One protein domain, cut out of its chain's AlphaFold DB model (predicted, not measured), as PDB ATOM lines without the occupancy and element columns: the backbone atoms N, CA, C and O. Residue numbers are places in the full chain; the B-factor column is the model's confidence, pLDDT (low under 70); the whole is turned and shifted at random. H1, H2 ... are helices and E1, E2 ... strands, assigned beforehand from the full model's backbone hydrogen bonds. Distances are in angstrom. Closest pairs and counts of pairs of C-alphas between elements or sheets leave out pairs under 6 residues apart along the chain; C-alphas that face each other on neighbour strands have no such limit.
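AT A GLANCE: This is residues 426 to 533 of the 577 residues of an uncharacterized protein of Toxoplasma gondii (strain ATCC 50861 / VEG) (UniProt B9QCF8). A long, twisted sheet of three strands, E1, E5 and E4, runs through the middle; the one short helix, H1, crosses one face of it, and a small hairpin, E2 and E3, lies on the far side of the sheet from H1, loosely set off from it. The hairpin of E4 and E5 makes the long axis, and two long links run round the outside, fastened to strands by short pairings. The printed part has 108 residues, with H1 followed by the five strands E1 to E5; both sheets are antiparallel, in the orders E1 - E5 - E4 and E2 - E3. The class is mostly strand, though under half of the printed residues are in named elements, 45 of 108. The whole is compact, with a radius of gyration of the C-alphas of 13.0 A, and spans 39 by 29 by 22 A.

HOW THE PARTS SIT: Go along from residue 426 and the first element you meet is H1, residues 434 to 441, in whose backbone every O i to N i+4 pair is within hydrogen-bond range. Further along come the strands of the larger sheet: E1, residues 458 to 464, E4, residues 509 to 518, and E5, residues 521 to 532. H1 is on this sheet at a height of 8.9 A; it lies over E4 and only just over E5, on which 3 of its C-alphas fall. It runs across the strands, at 85 degrees to E4 on the local plane, and their closest C-alphas are those of Val 437 and Leu 514, 7.0 A apart. E5 is the inner strand, with E1 and E4 at the edges. Beside E5, E1 is antiparallel at 164 degrees; look for N 461 and O 526, 3.0 A apart, and N 526 and O 461, 2.8 A. E4 and E5 form a hairpin, antiparallel at 158 degrees, with N 514 and O 525 at 3.0 A and N 525 and O 514 at 2.8 A. The second hairpin is E2, residues 474 to 477, with E3, residues 482 to 485, antiparallel at 152 degrees; N 475 and O 484 are 2.8 A apart. The closest C-alphas of E2 and E4 are those of Val 474 and Tyr 511, 7.7 A apart, while E2 and E5, and E1 and E3, are apart. Residues 452 to 453 pair antiparallel with 459 to 460 of E1, residues 495 to 496 with 482 to 483 of E3, and residues 501 to 502 with 531 to 532 of E5.

IN THESE COORDINATES: Find C-alpha 434 at (-3.465, 40.218, -10.951); there H1 begins, and it ends at Leu 441. E1 runs 20.2 A from Thr 458 to Ala 464. The short E2 begins at C-alpha 474, at (-9.130, 34.594, -28.445), and E3 ends at Leu 485. E4 covers 27.2 A from Val 509 to Ile 518. E5, the longest strand, covers 34.2 A from Thr 521 to C-alpha 532 at (-8.642, 53.589, -31.493).

THE WHOLE: The two C-alphas farthest apart are those of Gly 520 and Ala 533, at 39.7 A. The printed part has no cut. The long links are H1 to E1, with 16 residues, and E3 to E4, with 23; E2 to E3 and E4 to E5 are tight. The mean pLDDT of the printed part is 83.2, and it is under 70 at residues 446 to 447 and 489 to 493, where the model's confidence is low.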
ATOM      1  N   ALA A 426      -4.641  34.024 -33.580       89.06
ATOM      2  CA  ALA A 426      -4.746  33.963 -32.132       89.06
ATOM      3  C   ALA A 426      -4.022  35.161 -31.511       89.06
ATOM      4  O   ALA A 426      -2.870  35.443 -31.858       89.06
ATOM      5  N   VAL A 427      -4.689  35.853 -30.590       89.75
ATOM      6  CA  VAL A 427      -4.097  36.984 -29.870       89.75
ATOM      7  C   VAL A 427      -3.196  36.445 -28.755       89.75
ATOM      8  O   VAL A 427      -3.661  35.656 -27.926       89.75
ATOM      9  N   PRO A 428      -1.911  36.837 -28.700       84.44
ATOM     10  CA  PRO A 428      -1.036  36.444 -27.604       84.44
ATOM     11  C   PRO A 428      -1.570  36.976 -26.271       84.44
ATOM     12  O   PRO A 428      -1.880  38.161 -26.145       84.44
ATOM     13  N   ARG A 429      -1.644  36.108 -25.258       86.44
ATOM     14  CA  ARG A 429      -1.976  36.525 -23.893       86.44
ATOM     15  C   ARG A 429      -0.825  37.346 -23.314       86.44
ATOM     16  O   ARG A 429       0.307  36.867 -23.247       86.44
ATOM     17  N   GLU A 430      -1.130  38.551 -22.853       86.69
ATOM     18  CA  GLU A 430      -0.205  39.392 -22.104       86.69
ATOM     19  C   GLU A 430      -0.149  38.907 -20.648       86.69
ATOM     20  O   GLU A 430      -1.175  38.659 -20.005       86.69
ATOM     21  N   VAL A 431       1.067  38.711 -20.135       80.12
ATOM     22  CA  VAL A 431       1.288  38.308 -18.742       80.12
ATOM     23  C   VAL A 431       1.368  39.576 -17.903       80.12
ATOM     24  O   VAL A 431       2.408  40.226 -17.844       80.12
ATOM     25  N   VAL A 432       0.244  39.922 -17.288       80.19
ATOM     26  CA  VAL A 432       0.069  41.081 -16.403       80.19
ATOM     27  C   VAL A 432      -0.177  40.630 -14.970       80.19
ATOM     28  O   VAL A 432      -0.543  39.478 -14.717       80.19
ATOM     29  N   THR A 433       0.067  41.537 -14.026       83.19
ATOM     30  CA  THR A 433      -0.182  41.259 -12.610       83.19
ATOM     31  C   THR A 433      -1.680  41.166 -12.338       83.19
ATOM     32  O   THR A 433      -2.503  41.745 -13.051       83.19
ATOM     33  N   LYS A 434      -2.055  40.410 -11.304       82.88
ATOM     34  CA  LYS A 434      -3.465  40.218 -10.951       82.88
ATOM     35  C   LYS A 434      -4.128  41.557 -10.612       82.88
ATOM     36  O   LYS A 434      -5.252  41.809 -11.036       82.88
ATOM     37  N   GLU A 435      -3.401  42.419  -9.914       84.44
ATOM     38  CA  GLU A 435      -3.852  43.726  -9.447       84.44
ATOM     39  C   GLU A 435      -4.191  44.675 -10.609       84.44
ATOM     40  O   GLU A 435      -5.169  45.418 -10.540       84.44
ATOM     41  N   GLU A 436      -3.418  44.634 -11.700       80.62
ATOM     42  CA  GLU A 436      -3.671  45.443 -12.901       80.62
ATOM     43  C   GLU A 436      -4.962  45.023 -13.611       80.62
ATOM     44  O   GLU A 436      -5.760  45.876 -14.008       80.62
ATOM     45  N   VAL A 437      -5.198  43.713 -13.735       82.44
ATOM     46  CA  VAL A 437      -6.421  43.189 -14.360       82.44
ATOM     47  C   VAL A 437      -7.640  43.491 -13.489       82.44
ATOM     48  O   VAL A 437      -8.668  43.927 -14.001       82.44
ATOM     49  N   GLU A 438      -7.521  43.343 -12.169       84.56
ATOM     50  CA  GLU A 438      -8.582  43.710 -11.226       84.56
ATOM     51  C   GLU A 438      -8.927  45.204 -11.289       84.56
ATOM     52  O   GLU A 438     -10.106  45.555 -11.282       84.56
ATOM     53  N   HIS A 439      -7.933  46.091 -11.415       83.94
ATOM     54  CA  HIS A 439      -8.174  47.527 -11.581       83.94
ATOM     55  C   HIS A 439      -8.933  47.848 -12.881       83.94
ATOM     56  O   HIS A 439      -9.800  48.722 -12.890       83.94
ATOM     57  N   LEU A 440      -8.645  47.148 -13.986       81.81
ATOM     58  CA  LEU A 440      -9.407  47.302 -15.232       81.81
ATOM     59  C   LEU A 440     -10.854  46.819 -15.064       81.81
ATOM     60  O   LEU A 440     -11.788  47.527 -15.446       81.81
ATOM     61  N   LEU A 441     -11.043  45.663 -14.424       84.06
ATOM     62  CA  LEU A 441     -12.364  45.077 -14.178       84.06
ATOM     63  C   LEU A 441     -13.243  45.939 -13.265       84.06
ATOM     64  O   LEU A 441     -14.452  45.945 -13.450       84.06
ATOM     65  N   GLN A 442     -12.673  46.724 -12.343       83.56
ATOM     66  CA  GLN A 442     -13.442  47.663 -11.504       83.56
ATOM     67  C   GLN A 442     -14.240  48.692 -12.316       83.56
ATOM     68  O   GLN A 442     -15.218  49.251 -11.820       83.56
ATOM     69  N   THR A 443     -13.817  48.970 -13.552       77.31
ATOM     70  CA  THR A 443     -14.503  49.905 -14.454       77.31
ATOM     71  C   THR A 443     -15.527  49.229 -15.370       77.31
ATOM     72  O   THR A 443     -16.209  49.917 -16.131       77.31
ATOM     73  N   MET A 444     -15.649  47.900 -15.292       82.69
ATOM     74  CA  MET A 444     -16.474  47.060 -16.159       82.69
ATOM     75  C   MET A 444     -17.517  46.286 -15.340       82.69
ATOM     76  O   MET A 444     -17.443  46.190 -14.117       82.69
ATOM     77  N   SER A 445     -18.532  45.755 -16.017       73.62
ATOM     78  CA  SER A 445     -19.522  44.862 -15.413       73.62
ATOM     79  C   SER A 445     -18.887  43.514 -15.065       73.62
ATOM     80  O   SER A 445     -18.116  42.963 -15.843       73.62
ATOM     81  N   GLU A 446     -19.240  42.948 -13.911       68.00
ATOM     82  CA  GLU A 446     -18.734  41.643 -13.455       68.00
ATOM     83  C   GLU A 446     -19.410  40.441 -14.142       68.00
ATOM     84  O   GLU A 446     -19.062  39.298 -13.851       68.00
ATOM     85  N   SER A 447     -20.408  40.663 -15.007       69.50
ATOM     86  CA  SER A 447     -21.275  39.594 -15.526       69.50
ATOM     87  C   SER A 447     -21.651  39.743 -17.001       69.50
ATOM     88  O   SER A 447     -22.789  39.482 -17.400       69.50
ATOM     89  N   ASP A 448     -20.686  40.112 -17.841       77.44
ATOM     90  CA  ASP A 448     -20.920  40.217 -19.281       77.44
ATOM     91  C   ASP A 448     -20.923  38.823 -19.918       77.44
ATOM     92  O   ASP A 448     -19.885  38.261 -20.260       77.44
ATOM     93  N   SER A 449     -22.110  38.233 -20.081       77.12
ATOM     94  CA  SER A 449     -22.256  36.913 -20.708       77.12
ATOM     95  C   SER A 449     -21.997  36.926 -22.218       77.12
ATOM     96  O   SER A 449     -21.831  35.863 -22.819       77.12
ATOM     97  N   GLU A 450     -21.966  38.105 -22.833       83.12
ATOM     98  CA  GLU A 450     -21.639  38.348 -24.238       83.12
ATOM     99  C   GLU A 450     -20.529  39.397 -24.332       83.12
ATOM    100  O   GLU A 450     -20.316  40.176 -23.402       83.12
ATOM    101  N   TRP A 451     -19.817  39.416 -25.461       86.25
ATOM    102  CA  TRP A 451     -18.780  40.411 -25.712       86.25
ATOM    103  C   TRP A 451     -19.361  41.820 -25.618       86.25
ATOM    104  O   TRP A 451     -20.204  42.218 -26.424       86.25
ATOM    105  N   THR A 452     -18.880  42.578 -24.641       88.88
ATOM    106  CA  THR A 452     -19.356  43.926 -24.351       88.88
ATOM    107  C   THR A 452     -18.238  44.922 -24.612       88.88
ATOM    108  O   THR A 452     -17.131  44.784 -24.094       88.88
ATOM    109  N   LEU A 453     -18.515  45.918 -25.456       88.12
ATOM    110  CA  LEU A 453     -17.558  46.961 -25.816       88.12
ATOM    111  C   LEU A 453     -17.688  48.167 -24.883       88.12
ATOM    112  O   LEU A 453     -18.716  48.844 -24.863       88.12
ATOM    113  N   TYR A 454     -16.600  48.478 -24.194       87.69
ATOM    114  CA  TYR A 454     -16.439  49.633 -23.321       87.69
ATOM    115  C   TYR A 454     -15.757  50.802 -24.052       87.69
ATOM    116  O   TYR A 454     -15.396  50.724 -25.232       87.69
ATOM    117  N   PHE A 455     -15.613  51.933 -23.356       77.12
ATOM    118  CA  PHE A 455     -14.858  53.085 -23.859       77.12
ATOM    119  C   PHE A 455     -13.392  52.709 -24.143       77.12
ATOM    120  O   PHE A 455     -12.863  51.771 -23.548       77.12
ATOM    121  N   ASN A 456     -12.744  53.432 -25.063       82.44
ATOM    122  CA  ASN A 456     -11.361  53.192 -25.499       82.44
ATOM    123  C   ASN A 456     -11.134  51.798 -26.114       82.44
ATOM    124  O   ASN A 456     -10.132  51.149 -25.830       82.44
ATOM    125  N   CYS A 457     -12.088  51.309 -26.915       88.56
ATOM    126  CA  CYS A 457     -11.944  50.064 -27.678       88.56
ATOM    127  C   CYS A 457     -11.555  48.831 -26.839       88.56
ATOM    128  O   CYS A 457     -10.830  47.949 -27.295       88.56
ATOM    129  N   THR A 458     -12.074  48.755 -25.610       90.00
ATOM    130  CA  THR A 458     -11.861  47.611 -24.718       90.00
ATOM    131  C   THR A 458     -13.072  46.688 -24.748       90.00
ATOM    132  O   THR A 458     -14.194  47.119 -24.496       90.00
ATOM    133  N   LEU A 459     -12.852  45.422 -25.075       90.12
ATOM    134  CA  LEU A 459     -13.857  44.367 -25.089       90.12
ATOM    135  C   LEU A 459     -13.722  43.499 -23.845       90.12
ATOM    136  O   LEU A 459     -12.615  43.114 -23.476       90.12
ATOM    137  N   HIS A 460     -14.853  43.163 -23.240       91.31
ATOM    138  CA  HIS A 460     -14.922  42.305 -22.067       91.31
ATOM    139  C   HIS A 460     -15.917  41.165 -22.289       91.31
ATOM    140  O   HIS A 460     -16.962  41.355 -22.915       91.31
ATOM    141  N   LEU A 461     -15.575  39.980 -21.793       89.56
ATOM    142  CA  LEU A 461     -16.440  38.812 -21.790       89.56
ATOM    143  C   LEU A 461     -16.136  37.952 -20.561       89.56
ATOM    144  O   LEU A 461     -14.993  37.553 -20.349       89.56
ATOM    145  N   THR A 462     -17.176  37.586 -19.820       88.69
ATOM    146  CA  THR A 462     -17.100  36.633 -18.712       88.69
ATOM    147  C   THR A 462     -17.626  35.273 -19.175       88.69
ATOM    148  O   THR A 462     -18.719  35.144 -19.744       88.69
ATOM    149  N   VAL A 463     -16.837  34.223 -18.957       87.56
ATOM    150  CA  VAL A 463     -17.136  32.858 -19.411       87.56
ATOM    151  C   VAL A 463     -16.941  31.878 -18.267       87.56
ATOM    152  O   VAL A 463     -15.972  31.981 -17.527       87.56
ATOM    153  N   ALA A 464     -17.833  30.902 -18.124       86.81
ATOM    154  CA  ALA A 464     -17.654  29.853 -17.128       86.81
ATOM    155  C   ALA A 464     -16.466  28.957 -17.512       86.81
ATOM    156  O   ALA A 464     -16.358  28.527 -18.664       86.81
ATOM    157  N   SER A 465     -15.559  28.693 -16.571       84.38
ATOM    158  CA  SER A 465     -14.300  27.988 -16.850       84.38
ATOM    159  C   SER A 465     -14.522  26.550 -17.344       84.38
ATOM    160  O   SER A 465     -13.724  26.024 -18.115       84.38
ATOM    161  N   ASP A 466     -15.636  25.925 -16.960       83.56
ATOM    162  CA  ASP A 466     -16.076  24.600 -17.415       83.56
ATOM    163  C   ASP A 466     -16.559  24.572 -18.876       83.56
ATOM    164  O   ASP A 466     -16.634  23.505 -19.484       83.56
ATOM    165  N   SER A 467     -16.851  25.734 -19.465       83.50
ATOM    166  CA  SER A 467     -17.248  25.864 -20.871       83.50
ATOM    167  C   SER A 467     -16.067  26.007 -21.841       83.50
ATOM    168  O   SER A 467     -16.278  26.104 -23.054       83.50
ATOM    169  N   LEU A 468     -14.827  25.985 -21.338       83.44
ATOM    170  CA  LEU A 468     -13.598  26.099 -22.121       83.44
ATOM    171  C   LEU A 468     -12.845  24.763 -22.181       83.44
ATOM    172  O   LEU A 468     -12.631  24.092 -21.172       83.44
ATOM    173  N   VAL A 469     -12.365  24.395 -23.370       83.44
ATOM    174  CA  VAL A 469     -11.426  23.278 -23.535       83.44
ATOM    175  C   VAL A 469     -10.009  23.815 -23.326       83.44
ATOM    176  O   VAL A 469      -9.322  24.198 -24.274       83.44
ATOM    177  N   GLY A 470      -9.586  23.893 -22.063       83.62
ATOM    178  CA  GLY A 470      -8.270  24.412 -21.670       83.62
ATOM    179  C   GLY A 470      -8.199  25.945 -21.576       83.62
ATOM    180  O   GLY A 470      -9.234  26.603 -21.483       83.62
ATOM    181  N   PRO A 471      -6.984  26.534 -21.578       82.88
ATOM    182  CA  PRO A 471      -6.805  27.976 -21.426       82.88
ATOM    183  C   PRO A 471      -7.505  28.766 -22.542       82.88
ATOM    184  O   PRO A 471      -7.393  28.370 -23.701       82.88
ATOM    185  N   PRO A 472      -8.185  29.879 -22.230       86.88
ATOM    186  CA  PRO A 472      -8.964  30.648 -23.201       86.88
ATOM    187  C   PRO A 472      -8.114  31.178 -24.365       86.88
ATOM    188  O   PRO A 472      -7.108  31.864 -24.153       86.88
ATOM    189  N   VAL A 473      -8.562  30.898 -25.591       87.81
ATOM    190  CA  VAL A 473      -7.932  31.330 -26.847       87.81
ATOM    191  C   VAL A 473      -8.853  32.309 -27.564       87.81
ATOM    192  O   VAL A 473      -9.924  31.927 -28.033       87.81
ATOM    193  N   VAL A 474      -8.415  33.561 -27.688       89.44
ATOM    194  CA  VAL A 474      -9.130  34.594 -28.445       89.44
ATOM    195  C   VAL A 474      -8.599  34.631 -29.873       89.44
ATOM    196  O   VAL A 474      -7.395  34.786 -30.093       89.44
ATOM    197  N   LEU A 475      -9.503  34.476 -30.836       90.69
ATOM    198  CA  LEU A 475      -9.229  34.591 -32.262       90.69
ATOM    199  C   LEU A 475      -9.802  35.907 -32.780       90.69
ATOM    200  O   LEU A 475     -10.922  36.287 -32.439       90.69
ATOM    201  N   VAL A 476      -9.032  36.586 -33.620       90.25
ATOM    202  CA  VAL A 476      -9.461  37.798 -34.312       90.25
ATOM    203  C   VAL A 476      -9.401  37.542 -35.807       90.25
ATOM    204  O   VAL A 476      -8.362  37.151 -36.343       90.25
ATOM    205  N   ASP A 477     -10.522  37.773 -36.480       88.12
ATOM    206  CA  ASP A 477     -10.599  37.835 -37.929       88.12
ATOM    207  C   ASP A 477     -10.405  39.290 -38.389       88.12
ATOM    208  O   ASP A 477     -11.324  40.106 -38.246       88.12
ATOM    209  N   PRO A 478      -9.240  39.638 -38.965       81.81
ATOM    210  CA  PRO A 478      -8.957  41.009 -39.383       81.81
ATOM    211  C   PRO A 478      -9.684  41.419 -40.668       81.81
ATOM    212  O   PRO A 478      -9.750  42.606 -40.980       81.81
ATOM    213  N   ALA A 479     -10.195  40.462 -41.446       78.88
ATOM    214  CA  ALA A 479     -10.872  40.733 -42.709       78.88
ATOM    215  C   ALA A 479     -12.303  41.218 -42.484       78.88
ATOM    216  O   ALA A 479     -12.737  42.180 -43.117       78.88
ATOM    217  N   ILE A 480     -13.022  40.550 -41.583       78.19
ATOM    218  CA  ILE A 480     -14.392  40.914 -41.200       78.19
ATOM    219  C   ILE A 480     -14.387  41.912 -40.036       78.19
ATOM    220  O   ILE A 480     -15.336  42.680 -39.891       78.19
ATOM    221  N   GLY A 481     -13.309  41.935 -39.245       82.25
ATOM    222  CA  GLY A 481     -13.251  42.667 -37.988       82.25
ATOM    223  C   GLY A 481     -14.122  41.968 -36.956       82.25
ATOM    224  O   GLY A 481     -15.077  42.557 -36.469       82.25
ATOM    225  N   ALA A 482     -13.847  40.697 -36.666       86.44
ATOM    226  CA  ALA A 482     -14.628  39.916 -35.711       86.44
ATOM    227  C   ALA A 482     -13.739  39.252 -34.655       86.44
ATOM    228  O   ALA A 482     -12.633  38.818 -34.964       86.44
ATOM    229  N   VAL A 483     -14.231  39.156 -33.421       89.06
ATOM    230  CA  VAL A 483     -13.577  38.447 -32.311       89.06
ATOM    231  C   VAL A 483     -14.388  37.213 -31.957       89.06
ATOM    232  O   VAL A 483     -15.608  37.297 -31.825       89.06
ATOM    233  N   GLU A 484     -13.720  36.084 -31.757       89.12
ATOM    234  CA  GLU A 484     -14.342  34.844 -31.303       89.12
ATOM    235  C   GLU A 484     -13.454  34.069 -30.320       89.12
ATOM    236  O   GLU A 484     -12.251  34.305 -30.200       89.12
ATOM    237  N   LEU A 485     -14.061  33.126 -29.601       87.00
ATOM    238  CA  LEU A 485     -13.358  32.193 -28.720       87.00
ATOM    239  C   LEU A 485     -13.083  30.879 -29.450       87.00
ATOM    240  O   LEU A 485     -14.008  30.123 -29.741       87.00
ATOM    241  N   GLY A 486     -11.808  30.583 -29.695       83.25
ATOM    242  CA  GLY A 486     -11.378  29.416 -30.468       83.25
ATOM    243  C   GLY A 486     -11.489  28.075 -29.734       83.25
ATOM    244  O   GLY A 486     -11.407  27.028 -30.372       83.25
ATOM    245  N   ASN A 487     -11.660  28.082 -28.408       82.25
ATOM    246  CA  ASN A 487     -11.682  26.875 -27.571       82.25
ATOM    247  C   ASN A 487     -12.938  26.748 -26.688       82.25
ATOM    248  O   ASN A 487     -12.932  26.013 -25.700       82.25
ATOM    249  N   SER A 488     -14.014  27.460 -27.031       77.00
ATOM    250  CA  SER A 488     -15.298  27.334 -26.337       77.00
ATOM    251  C   SER A 488     -16.029  26.055 -26.756       77.00
ATOM    252  O   SER A 488     -16.159  25.758 -27.943       77.00
ATOM    253  N   ILE A 489     -16.561  25.318 -25.776       63.69
ATOM    254  CA  ILE A 489     -17.450  24.159 -25.983       63.69
ATOM    255  C   ILE A 489     -18.810  24.624 -26.532       63.69
ATOM    256  O   ILE A 489     -19.480  23.901 -27.269       63.69
ATOM    257  N   SER A 490     -19.205  25.860 -26.211       58.06
ATOM    258  CA  SER A 490     -20.391  26.517 -26.764       58.06
ATOM    259  C   SER A 490     -20.010  27.371 -27.980       58.06
ATOM    260  O   SER A 490     -19.269  28.348 -27.866       58.06
ATOM    261  N   GLN A 491     -20.476  26.989 -29.169       54.31
ATOM    262  CA  GLN A 491     -20.289  27.794 -30.380       54.31
ATOM    263  C   GLN A 491     -21.167  29.060 -30.322       54.31
ATOM    264  O   GLN A 491     -22.287  29.002 -29.818       54.31
ATOM    265  N   ASN A 492     -20.670  30.165 -30.900       56.41
ATOM    266  CA  ASN A 492     -21.340  31.463 -31.136       56.41
ATOM    267  C   ASN A 492     -21.244  32.548 -30.048       56.41
ATOM    268  O   ASN A 492     -22.249  33.156 -29.688       56.41
ATOM    269  N   LYS A 493     -20.033  32.904 -29.611       65.81
ATOM    270  CA  LYS A 493     -19.781  34.257 -29.077       65.81
ATOM    271  C   LYS A 493     -18.849  35.005 -30.021       65.81
ATOM    272  O   LYS A 493     -17.665  35.165 -29.733       65.81
ATOM    273  N   THR A 494     -19.391  35.390 -31.173       79.81
ATOM    274  CA  THR A 494     -18.697  36.233 -32.150       79.81
ATOM    275  C   THR A 494     -19.122  37.679 -31.935       79.81
ATOM    276  O   THR A 494     -20.309  37.955 -31.774       79.81
ATOM    277  N   PHE A 495     -18.166  38.598 -31.932       84.25
ATOM    278  CA  PHE A 495     -18.421  40.029 -31.815       84.25
ATOM    279  C   PHE A 495     -17.851  40.770 -33.014       84.25
ATOM    280  O   PHE A 495     -16.676  40.603 -33.329       84.25
ATOM    281  N   GLU A 496     -18.664  41.604 -33.659       85.69
ATOM    282  CA  GLU A 496     -18.214  42.487 -34.733       85.69
ATOM    283  C   GLU A 496     -17.552  43.737 -34.143       85.69
ATOM    284  O   GLU A 496     -18.189  44.557 -33.481       85.69
ATOM    285  N   ILE A 497     -16.256  43.886 -34.396       83.88
ATOM    286  CA  ILE A 497     -15.425  45.005 -33.968       83.88
ATOM    287  C   ILE A 497     -15.865  46.259 -34.729       83.88
ATOM    288  O   ILE A 497     -15.813  46.294 -35.962       83.88
ATOM    289  N   PRO A 498     -16.265  47.336 -34.032       81.44
ATOM    290  CA  PRO A 498     -16.576  48.585 -34.704       81.44
ATOM    291  C   PRO A 498     -15.355  49.168 -35.410       81.44
ATOM    292  O   PRO A 498     -14.259  49.165 -34.863       81.44
ATOM    293  N   LEU A 499     -15.579  49.813 -36.557       75.62
ATOM    294  CA  LEU A 499     -14.536  50.441 -37.390       75.62
ATOM    295  C   LEU A 499     -13.677  51.491 -36.669       75.62
ATOM    296  O   LEU A 499     -12.624  51.877 -37.156       75.62
ATOM    297  N   ARG A 500     -14.135  51.983 -35.515       80.69
ATOM    298  CA  ARG A 500     -13.362  52.885 -34.653       80.69
ATOM    299  C   ARG A 500     -12.254  52.178 -33.862       80.69
ATOM    300  O   ARG A 500     -11.543  52.869 -33.149       80.69
ATOM    301  N   CYS A 501     -12.140  50.853 -33.937       85.31
ATOM    302  CA  CYS A 501     -11.160  50.053 -33.208       85.31
ATOM    303  C   CYS A 501     -10.271  49.275 -34.186       85.31
ATOM    304  O   CYS A 501     -10.763  48.711 -35.164       85.31
ATOM    305  N   LEU A 502      -8.967  49.242 -33.917       83.38
ATOM    306  CA  LEU A 502      -7.966  48.576 -34.744       83.38
ATOM    307  C   LEU A 502      -7.719  47.152 -34.262       83.38
ATOM    308  O   LEU A 502      -7.393  46.918 -33.102       83.38
ATOM    309  N   ALA A 503      -7.859  46.201 -35.180       84.44
ATOM    310  CA  ALA A 503      -7.625  44.789 -34.912       84.44
ATOM    311  C   ALA A 503      -7.127  44.054 -36.167       84.44
ATOM    312  O   ALA A 503      -7.570  42.948 -36.480       84.44
ATOM    313  N   ARG A 504      -6.238  44.691 -36.940       79.00
ATOM    314  CA  ARG A 504      -5.743  44.119 -38.203       79.00
ATOM    315  C   ARG A 504      -4.604  43.144 -37.963       79.00
ATOM    316  O   ARG A 504      -4.473  42.160 -38.688       79.00
ATOM    317  N   ASN A 505      -3.798  43.428 -36.943       82.00
ATOM    318  CA  ASN A 505      -2.573  42.703 -36.649       82.00
ATOM    319  C   ASN A 505      -2.521  42.265 -35.177       82.00
ATOM    320  O   ASN A 505      -3.009  42.989 -34.310       82.00
ATOM    321  N   PRO A 506      -1.817  41.162 -34.853       83.75
ATOM    322  CA  PRO A 506      -1.617  40.729 -33.466       83.75
ATOM    323  C   PRO A 506      -0.938  41.764 -32.561       83.75
ATOM    324  O   PRO A 506      -1.055  41.677 -31.348       83.75
ATOM    325  N   ASN A 507      -0.214  42.727 -33.136       81.69
ATOM    326  CA  ASN A 507       0.497  43.765 -32.384       81.69
ATOM    327  C   ASN A 507      -0.411  44.926 -31.945       81.69
ATOM    328  O   ASN A 507      -0.015  45.697 -31.078       81.69
ATOM    329  N   GLU A 508      -1.588  45.069 -32.557       82.88
ATOM    330  CA  GLU A 508      -2.558  46.146 -32.285       82.88
ATOM    331  C   GLU A 508      -3.577  45.741 -31.211       82.88
ATOM    332  O   GLU A 508      -4.414  46.541 -30.797       82.88
ATOM    333  N   VAL A 509      -3.523  44.478 -30.780       88.50
ATOM    334  CA  VAL A 509      -4.508  43.871 -29.895       88.50
ATOM    335  C   VAL A 509      -3.794  43.220 -28.723       88.50
ATOM    336  O   VAL A 509      -2.889  42.405 -28.899       88.50
ATOM    337  N   LYS A 510      -4.225  43.558 -27.512       89.06
ATOM    338  CA  LYS A 510      -3.719  42.978 -26.268       89.06
ATOM    339  C   LYS A 510      -4.814  42.186 -25.592       89.06
ATOM    340  O   LYS A 510      -5.934  42.668 -25.457       89.06
ATOM    341  N   TYR A 511      -4.482  40.984 -25.149       90.56
ATOM    342  CA  TYR A 511      -5.428  40.080 -24.514       90.56
ATOM    343  C   TYR A 511      -4.969  39.721 -23.101       90.56
ATOM    344  O   TYR A 511      -3.838  39.279 -22.902       90.56
ATOM    345  N   MET A 512      -5.857  39.886 -22.125       90.12
ATOM    346  CA  MET A 512      -5.643  39.559 -20.717       90.12
ATOM    347  C   MET A 512      -6.765  38.643 -20.240       90.12
ATOM    348  O   MET A 512      -7.906  38.758 -20.686       90.12
ATOM    349  N   SER A 513      -6.448  37.746 -19.309       88.94
ATOM    350  CA  SER A 513      -7.458  36.895 -18.690       88.94
ATOM    351  C   SER A 513      -7.216  36.716 -17.199       88.94
ATOM    352  O   SER A 513      -6.064  36.582 -16.764       88.94
ATOM    353  N   LEU A 514      -8.308  36.677 -16.438       89.06
ATOM    354  CA  LEU A 514      -8.310  36.466 -14.995       89.06
ATOM    355  C   LEU A 514      -9.378  35.443 -14.618       89.06
ATOM    356  O   LEU A 514     -10.534  35.579 -14.996       89.06
ATOM    357  N   GLU A 515      -8.988  34.434 -13.847       87.56
ATOM    358  CA  GLU A 515      -9.925  33.486 -13.249       87.56
ATOM    359  C   GLU A 515     -10.389  34.011 -11.884       87.56
ATOM    360  O   GLU A 515      -9.571  34.418 -11.050       87.56
ATOM    361  N   ARG A 516     -11.705  34.011 -11.661       85.38
ATOM    362  CA  ARG A 516     -12.367  34.440 -10.426       85.38
ATOM    363  C   ARG A 516     -13.456  33.447 -10.043       85.38
ATOM    364  O   ARG A 516     -14.152  32.912 -10.897       85.38
ATOM    365  N   ASP A 517     -13.654  33.256  -8.746       83.38
ATOM    366  CA  ASP A 517     -14.806  32.509  -8.244       83.38
ATOM    367  C   ASP A 517     -15.955  33.476  -7.957       83.38
ATOM    368  O   ASP A 517     -15.862  34.329  -7.072       83.38
ATOM    369  N   ILE A 518     -17.056  33.330  -8.694       79.00
ATOM    370  CA  ILE A 518     -18.266  34.142  -8.541       79.00
ATOM    371  C   ILE A 518     -19.396  33.214  -8.100       79.00
ATOM    372  O   ILE A 518     -19.803  32.314  -8.831       79.00
ATOM    373  N   ASN A 519     -19.913  33.418  -6.885       77.44
ATOM    374  CA  ASN A 519     -21.010  32.626  -6.308       77.44
ATOM    375  C   ASN A 519     -20.769  31.098  -6.299       77.44
ATOM    376  O   ASN A 519     -21.711  30.318  -6.420       77.44
ATOM    377  N   GLY A 520     -19.513  30.669  -6.135       77.88
ATOM    378  CA  GLY A 520     -19.130  29.252  -6.109       77.88
ATOM    379  C   GLY A 520     -18.924  28.617  -7.487       77.88
ATOM    380  O   GLY A 520     -18.632  27.424  -7.555       77.88
ATOM    381  N   THR A 521     -19.036  29.399  -8.562       82.12
ATOM    382  CA  THR A 521     -18.704  28.983  -9.927       82.12
ATOM    383  C   THR A 521     -17.403  29.652 -10.355       82.12
ATOM    384  O   THR A 521     -17.272  30.874 -10.248       82.12
ATOM    385  N   SER A 522     -16.459  28.862 -10.869       87.69
ATOM    386  CA  SER A 522     -15.238  29.398 -11.471       87.69
ATOM    387  C   SER A 522     -15.573  30.045 -12.812       87.69
ATOM    388  O   SER A 522     -16.084  29.395 -13.728       87.69
ATOM    389  N   MET A 523     -15.303  31.340 -12.906       88.12
ATOM    390  CA  MET A 523     -15.485  32.170 -14.087       88.12
ATOM    391  C   MET A 523     -14.125  32.682 -14.557       88.12
ATOM    392  O   MET A 523     -13.221  32.933 -13.765       88.12
ATOM    393  N   THR A 524     -13.991  32.862 -15.859       88.56
ATOM    394  CA  THR A 524     -12.835  33.471 -16.503       88.56
ATOM    395  C   THR A 524     -13.278  34.755 -17.186       88.56
ATOM    396  O   THR A 524     -14.112  34.725 -18.094       88.56
ATOM    397  N   ASP A 525     -12.707  35.877 -16.768       89.06
ATOM    398  CA  ASP A 525     -12.870  37.164 -17.431       89.06
ATOM    399  C   ASP A 525     -11.809  37.334 -18.504       89.06
ATOM    400  O   ASP A 525     -10.623  37.055 -18.297       89.06
ATOM    401  N   LEU A 526     -12.254  37.800 -19.661       89.69
ATOM    402  CA  LEU A 526     -11.457  38.004 -20.854       89.69
ATOM    403  C   LEU A 526     -11.525  39.480 -21.206       89.69
ATOM    404  O   LEU A 526     -12.609  40.007 -21.440       89.69
ATOM    405  N   ILE A 527     -10.368  40.132 -21.263       90.62
ATOM    406  CA  ILE A 527     -10.256  41.542 -21.628       90.62
ATOM    407  C   ILE A 527      -9.405  41.639 -22.883       90.62
ATOM    408  O   ILE A 527      -8.259  41.190 -22.908       90.62
ATOM    409  N   LEU A 528      -9.968  42.238 -23.923       91.00
ATOM    410  CA  LEU A 528      -9.290  42.508 -25.177       91.00
ATOM    411  C   LEU A 528      -9.202  44.021 -25.373       91.00
ATOM    412  O   LEU A 528     -10.218  44.692 -25.527       91.00
ATOM    413  N   ILE A 529      -7.992  44.565 -25.361       90.19
ATOM    414  CA  ILE A 529      -7.735  45.990 -25.560       90.19
ATOM    415  C   ILE A 529      -7.267  46.189 -26.997       90.19
ATOM    416  O   ILE A 529      -6.297  45.563 -27.428       90.19
ATOM    417  N   MET A 530      -7.959  47.061 -27.722       91.25
ATOM    418  CA  MET A 530      -7.635  47.457 -29.091       91.25
ATOM    419  C   MET A 530      -7.325  48.954 -29.133       91.25
ATOM    420  O   MET A 530      -7.825  49.725 -28.313       91.25
ATOM    421  N   GLU A 531      -6.528  49.381 -30.106       85.75
ATOM    422  CA  GLU A 531      -6.269  50.806 -30.329       85.75
ATOM    423  C   GLU A 531      -7.460  51.498 -31.013       85.75
ATOM    424  O   GLU A 531      -8.203  50.881 -31.780       85.75
ATOM    425  N   GLU A 532      -7.654  52.795 -30.756       83.06
ATOM    426  CA  GLU A 532      -8.642  53.589 -31.493       83.06
ATOM    427  C   GLU A 532      -8.131  53.922 -32.898       83.06
ATOM    428  O   GLU A 532      -7.012  54.400 -33.093       83.06
ATOM    429  N   ALA A 533      -8.985  53.702 -33.891       76.19
ATOM    430  CA  ALA A 533      -8.698  54.009 -35.278       76.19
ATOM    431  C   ALA A 533      -8.739  55.526 -35.522       76.19
ATOM    432  O   ALA A 533      -9.636  56.234 -35.051       76.19
TER     433      ALA A 533